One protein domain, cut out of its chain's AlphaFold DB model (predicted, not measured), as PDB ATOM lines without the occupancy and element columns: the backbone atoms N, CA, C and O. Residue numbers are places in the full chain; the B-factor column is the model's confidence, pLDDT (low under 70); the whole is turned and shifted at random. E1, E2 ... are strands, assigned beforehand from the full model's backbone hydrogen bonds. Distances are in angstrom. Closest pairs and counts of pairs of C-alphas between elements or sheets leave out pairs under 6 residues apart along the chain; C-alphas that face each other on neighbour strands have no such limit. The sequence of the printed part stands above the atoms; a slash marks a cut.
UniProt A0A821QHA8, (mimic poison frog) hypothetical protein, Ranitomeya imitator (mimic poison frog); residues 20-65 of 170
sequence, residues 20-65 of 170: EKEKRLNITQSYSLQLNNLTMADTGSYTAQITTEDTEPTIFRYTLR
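Overview. This is residues 20 to 65 of the 170 residues of the protein "(mimic poison frog) hypothetical protein" of Ranitomeya imitator (mimic poison frog) (UniProt A0A821QHA8). Two separate two-stranded hairpins, a short one of E1 and E2 and a longer one of E3 and E4, are joined by residues 36 to 43, with open space between them. The longer hairpin runs along the long axis. The printed part has 46 residues with no named helix and four strands, E1 to E4 in chain order, in two antiparallel sheets; the class is all strand, with under half of the residues, 20, in named elements. It is loose, with a radius of gyration of the C-alphas of 12.7 A, and spans 38 by 21 by 16 A.

Along the chain. E1 is residues 25 to 27, beginning at C-alpha 25 (6.703, 45.801, -119.039), and E2 is residues 33 to 35. E3, residues 44 to 50, is 19.9 A long; E4, residues 58 to 64, is 19.6 A and ends at C-alpha 64 (10.873, 49.020, -132.217).

Arrangement. Hairpin E1 and E2 is antiparallel at 154 degrees, with N 26 and O 34 within hydrogen-bond range at 2.8 A. Hairpin E3 and E4 is antiparallel at 158 degrees, with N 46 and O 62 at 2.8 A. E2 and E3 are apart.

Size, cuts and confidence. The C-alphas of Met 40 and Asp 54, the two farthest apart, are 39.1 A apart. The printed part has no cut and no long link, and no printed residue is under 70 in pLDDT.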
ATOM      1  N   GLU A  20       0.979  38.583-121.531       84.38
ATOM      2  CA  GLU A  20       2.391  38.169-121.511       84.38
ATOM      3  C   GLU A  20       3.357  39.351-121.667       84.38
ATOM      4  O   GLU A  20       4.447  39.352-121.092       84.38
ATOM      5  N   LYS A  21       2.967  40.382-122.418       85.19
ATOM      6  CA  LYS A  21       3.736  41.619-122.568       85.19
ATOM      7  C   LYS A  21       3.693  42.445-121.289       85.19
ATOM      8  O   LYS A  21       4.733  42.931-120.864       85.19
ATOM      9  N   GLU A  22       2.538  42.525-120.628       84.75
ATOM     10  CA  GLU A  22       2.375  43.216-119.338       84.75
ATOM     11  C   GLU A  22       3.344  42.708-118.265       84.75
ATOM     12  O   GLU A  22       3.946  43.509-117.560       84.75
ATOM     13  N   LYS A  23       3.585  41.392-118.194       89.69
ATOM     14  CA  LYS A  23       4.541  40.795-117.238       89.69
ATOM     15  C   LYS A  23       5.991  41.240-117.450       89.69
ATOM     16  O   LYS A  23       6.808  41.116-116.540       89.69
ATOM     17  N   ARG A  24       6.335  41.686-118.659       93.44
ATOM     18  CA  ARG A  24       7.691  42.099-119.055       93.44
ATOM     19  C   ARG A  24       7.843  43.616-119.148       93.44
ATOM     20  O   ARG A  24       8.949  44.094-119.409       93.44
ATOM     21  N   LEU A  25       6.749  44.352-118.975       90.62
ATOM     22  CA  LEU A  25       6.703  45.801-119.039       90.62
ATOM     23  C   LEU A  25       6.980  46.410-117.669       90.62
ATOM     24  O   LEU A  25       6.508  45.936-116.640       90.62
ATOM     25  N   ASN A  26       7.728  47.500-117.682       89.50
ATOM     26  CA  ASN A  26       7.969  48.340-116.528       89.50
ATOM     27  C   ASN A  26       7.910  49.810-116.948       89.50
ATOM     28  O   ASN A  26       8.223  50.157-118.088       89.50
ATOM     29  N   ILE A  27       7.531  50.673-116.012       88.38
ATOM     30  CA  ILE A  27       7.577  52.121-116.177       88.38
ATOM     31  C   ILE A  27       8.614  52.654-115.198       88.38
ATOM     32  O   ILE A  27       8.541  52.417-113.994       88.38
ATOM     33  N   THR A  28       9.607  53.353-115.732       88.19
ATOM     34  CA  THR A  28      10.655  53.989-114.924       88.19
ATOM     35  C   THR A  28      10.120  55.220-114.184       88.19
ATOM     36  O   THR A  28       9.053  55.741-114.502       88.19
ATOM     37  N   GLN A  29      10.887  55.738-113.220       85.56
ATOM     38  CA  GLN A  29      10.526  56.960-112.481       85.56
ATOM     39  C   GLN A  29      10.371  58.193-113.390       85.56
ATOM     40  O   GLN A  29       9.621  59.105-113.062       85.56
ATOM     41  N   SER A  30      11.042  58.209-114.547       87.19
ATOM     42  CA  SER A  30      10.923  59.247-115.578       87.19
ATOM     43  C   SER A  30       9.813  58.968-116.602       87.19
ATOM     44  O   SER A  30       9.836  59.532-117.694       87.19
ATOM     45  N   TYR A  31       8.873  58.070-116.293       86.19
ATOM     46  CA  TYR A  31       7.773  57.635-117.168       86.19
ATOM     47  C   TYR A  31       8.206  57.001-118.493       86.19
ATOM     48  O   TYR A  31       7.410  56.869-119.422       86.19
ATOM     49  N   SER A  32       9.463  56.573-118.604       87.56
ATOM     50  CA  SER A  32       9.931  55.849-119.784       87.56
ATOM     51  C   SER A  32       9.454  54.400-119.731       87.56
ATOM     52  O   SER A  32       9.590  53.738-118.696       87.56
ATOM     53  N   LEU A  33       8.926  53.915-120.858       90.19
ATOM     54  CA  LEU A  33       8.529  52.524-121.053       90.19
ATOM     55  C   LEU A  33       9.773  51.639-121.179       90.19
ATOM     56  O   LEU A  33      10.602  51.848-122.063       90.19
ATOM     57  N   GLN A  34       9.873  50.619-120.334       92.62
ATOM     58  CA  GLN A  34      10.909  49.597-120.399       92.62
ATOM     59  C   GLN A  34      10.261  48.240-120.674       92.62
ATOM     60  O   GLN A  34       9.415  47.781-119.911       92.62
ATOM     61  N   LEU A  35      10.668  47.582-121.759       94.12
ATOM     62  CA  LEU A  35      10.207  46.243-122.121       94.12
ATOM     63  C   LEU A  35      11.382  45.266-122.045       94.12
ATOM     64  O   LEU A  35      12.355  45.400-122.786       94.12
ATOM     65  N   ASN A  36      11.290  44.292-121.143       94.50
ATOM     66  CA  ASN A  36      12.339  43.302-120.900       94.50
ATOM     67  C   ASN A  36      12.080  41.995-121.668       94.50
ATOM     68  O   ASN A  36      10.969  41.747-122.139       94.50
ATOM     69  N   ASN A  37      13.103  41.136-121.769       94.31
ATOM     70  CA  ASN A  37      13.023  39.815-122.412       94.31
ATOM     71  C   ASN A  37      12.312  39.880-123.775       94.31
ATOM     72  O   ASN A  37      11.250  39.286-123.964       94.31
ATOM     73  N   LEU A  38      12.857  40.706-124.674       93.69
ATOM     74  CA  LEU A  38      12.281  40.980-125.988       93.69
ATOM     75  C   LEU A  38      12.154  39.708-126.827       93.69
ATOM     76  O   LEU A  38      13.022  38.838-126.809       93.69
ATOM     77  N   THR A  39      11.084  39.653-127.611       92.38
ATOM     78  CA  THR A  39      10.827  38.612-128.608       92.38
ATOM     79  C   THR A  39      10.662  39.248-129.987       92.38
ATOM     80  O   THR A  39      10.342  40.432-130.092       92.38
ATOM     81  N   MET A  40      10.817  38.470-131.061       90.12
ATOM     82  CA  MET A  40      10.609  38.979-132.427       90.12
ATOM     83  C   MET A  40       9.208  39.581-132.633       90.12
ATOM     84  O   MET A  40       9.065  40.564-133.361       90.12
ATOM     85  N   ALA A  41       8.199  39.054-131.927       91.31
ATOM     86  CA  ALA A  41       6.819  39.540-131.948       91.31
ATOM     87  C   ALA A  41       6.630  40.927-131.303       91.31
ATOM     88  O   ALA A  41       5.592  41.553-131.501       91.31
ATOM     89  N   ASP A  42       7.610  41.425-130.542       92.00
ATOM     90  CA  ASP A  42       7.559  42.770-129.959       92.00
ATOM     91  C   ASP A  42       7.910  43.871-130.979       92.00
ATOM     92  O   ASP A  42       7.725  45.055-130.679       92.00
ATOM     93  N   THR A  43       8.390  43.507-132.174       92.88
ATOM     94  CA  THR A  43       8.642  44.443-133.281       92.88
ATOM     95  C   THR A  43       7.351  45.150-133.688       92.88
ATOM     96  O   THR A  43       6.324  44.511-133.907       92.88
ATOM     97  N   GLY A  44       7.395  46.474-133.825       93.62
ATOM     98  CA  GLY A  44       6.223  47.249-134.224       93.62
ATOM     99  C   GLY A  44       6.261  48.707-133.793       93.62
ATOM    100  O   GLY A  44       7.285  49.225-133.347       93.62
ATOM    101  N   SER A  45       5.116  49.371-133.941       94.19
ATOM    102  CA  SER A  45       4.923  50.770-133.560       94.19
ATOM    103  C   SER A  45       4.494  50.878-132.097       94.19
ATOM    104  O   SER A  45       3.571  50.191-131.663       94.19
ATOM    105  N   TYR A  46       5.126  51.782-131.360       92.94
ATOM    106  CA  TYR A  46       4.820  52.128-129.976       92.94
ATOM    107  C   TYR A  46       4.504  53.614-129.914       92.94
ATOM    108  O   TYR A  46       5.256  54.437-130.437       92.94
ATOM    109  N   THR A  47       3.395  53.955-129.269       91.56
ATOM    110  CA  THR A  47       2.932  55.336-129.162       91.56
ATOM    111  C   THR A  47       2.882  55.731-127.697       91.56
ATOM    112  O   THR A  47       2.253  55.037-126.902       91.56
ATOM    113  N   ALA A  48       3.523  56.843-127.352       90.50
ATOM    114  CA  ALA A  48       3.342  57.500-126.067       90.50
ATOM    115  C   ALA A  48       2.465  58.735-126.276       90.50
ATOM    116  O   ALA A  48       2.744  59.558-127.147       90.50
ATOM    117  N   GLN A  49       1.402  58.847-125.490       89.50
ATOM    118  CA  GLN A  49       0.503  59.991-125.500       89.50
ATOM    119  C   GLN A  49       0.583  60.674-124.139       89.50
ATOM    120  O   GLN A  49       0.369  60.030-123.114       89.50
ATOM    121  N   ILE A  50       0.908  61.963-124.140       87.25
ATOM    122  CA  ILE A  50       0.974  62.798-122.942       87.25
ATOM    123  C   ILE A  50      -0.191  63.777-123.005       87.25
ATOM    124  O   ILE A  50      -0.303  64.551-123.955       87.25
ATOM    125  N   THR A  51      -1.054  63.728-121.996       85.69
ATOM    126  CA  THR A  51      -2.205  64.620-121.860       85.69
ATOM    127  C   THR A  51      -2.017  65.463-120.606       85.69
ATOM    128  O   THR A  51      -1.833  64.924-119.517       85.69
ATOM    129  N   THR A  52      -2.050  66.780-120.774       82.50
ATOM    130  CA  THR A  52      -2.055  67.774-119.694       82.50
ATOM    131  C   THR A  52      -3.386  68.522-119.711       82.50
ATOM    132  O   THR A  52      -3.985  68.661-120.780       82.50
ATOM    133  N   GLU A  53      -3.873  68.966-118.547       80.94
ATOM    134  CA  GLU A  53      -5.128  69.731-118.469       80.94
ATOM    135  C   GLU A  53      -5.077  70.934-119.426       80.94
ATOM    136  O   GLU A  53      -4.046  71.595-119.559       80.94
ATOM    137  N   ASP A  54      -6.178  71.152-120.147       77.94
ATOM    138  CA  ASP A  54      -6.395  72.270-121.078       77.94
ATOM    139  C   ASP A  54      -5.496  72.324-122.326       77.94
ATOM    140  O   ASP A  54      -5.377  73.364-122.976       77.94
ATOM    141  N   THR A  55      -4.887  71.199-122.716       81.19
ATOM    142  CA  THR A  55      -4.045  71.124-123.923       81.19
ATOM    143  C   THR A  55      -4.329  69.888-124.765       81.19
ATOM    144  O   THR A  55      -4.690  68.827-124.254       81.19
ATOM    145  N   GLU A  56      -4.131  70.024-126.077       88.44
ATOM    146  CA  GLU A  56      -4.194  68.892-127.000       88.44
ATOM    147  C   GLU A  56      -3.141  67.828-126.638       88.44
ATOM    148  O   GLU A  56      -2.003  68.177-126.297       88.44
ATOM    149  N   PRO A  57      -3.473  66.525-126.728       87.88
ATOM    150  CA  PRO A  57      -2.532  65.463-126.410       87.88
ATOM    151  C   PRO A  57      -1.278  65.529-127.285       87.88
ATOM    152  O   PRO A  57      -1.345  65.530-128.515       87.88
ATOM    153  N   THR A  58      -0.110  65.492-126.652       90.25
ATOM    154  CA  THR A  58       1.159  65.356-127.370       90.25
ATOM    155  C   THR A  58       1.423  63.881-127.653       90.25
ATOM    156  O   THR A  58       1.390  63.050-126.744       90.25
ATOM    157  N   ILE A  59       1.695  63.544-128.916       90.62
ATOM    158  CA  ILE A  59       1.865  62.161-129.379       90.62
ATOM    159  C   ILE A  59       3.306  61.935-129.843       90.62
ATOM    160  O   ILE A  59       3.782  62.590-130.768       90.62
ATOM    161  N   PHE A  60       3.964  60.931-129.271       91.56
ATOM    162  CA  PHE A  60       5.275  60.440-129.689       91.56
ATOM    163  C   PHE A  60       5.139  59.041-130.275       91.56
ATOM    164  O   PHE A  60       4.479  58.180-129.693       91.56
ATOM    165  N   ARG A  61       5.772  58.795-131.424       94.25
ATOM    166  CA  ARG A  61       5.737  57.499-132.111       94.25
ATOM    167  C   ARG A  61       7.144  56.938-132.253       94.25
ATOM    168  O   ARG A  61       8.049  57.636-132.702       94.25
ATOM    169  N   TYR A  62       7.292  55.666-131.921       94.75
ATOM    170  CA  TYR A  62       8.541  54.920-131.972       94.75
ATOM    171  C   TYR A  62       8.333  53.626-132.748       94.75
ATOM    172  O   TYR A  62       7.303  52.972-132.608       94.75
ATOM    173  N   THR A  63       9.337  53.217-133.515       95.25
ATOM    174  CA  THR A  63       9.348  51.910-134.178       95.25
ATOM    175  C   THR A  63      10.404  51.043-133.515       95.25
ATOM    176  O   THR A  63      11.598  51.296-133.669       95.25
ATOM    177  N   LEU A  64       9.974  50.013-132.791       94.50
ATOM    178  CA  LEU A  64      10.873  49.020-132.217       94.50
ATOM    179  C   LEU A  64      11.176  47.956-133.272       94.50
ATOM    180  O   LEU A  64      10.258  47.319-133.786       94.50
ATOM    181  N   ARG A  65      12.461  47.752-133.571       93.19
ATOM    182  CA  ARG A  65      12.953  46.634-134.383       93.19
ATOM    183  C   ARG A  65      13.764  45.710-133.491       93.19
ATOM    184  O   ARG A  65      14.751  46.149-132.903       93.19
TER     185      ARG A  65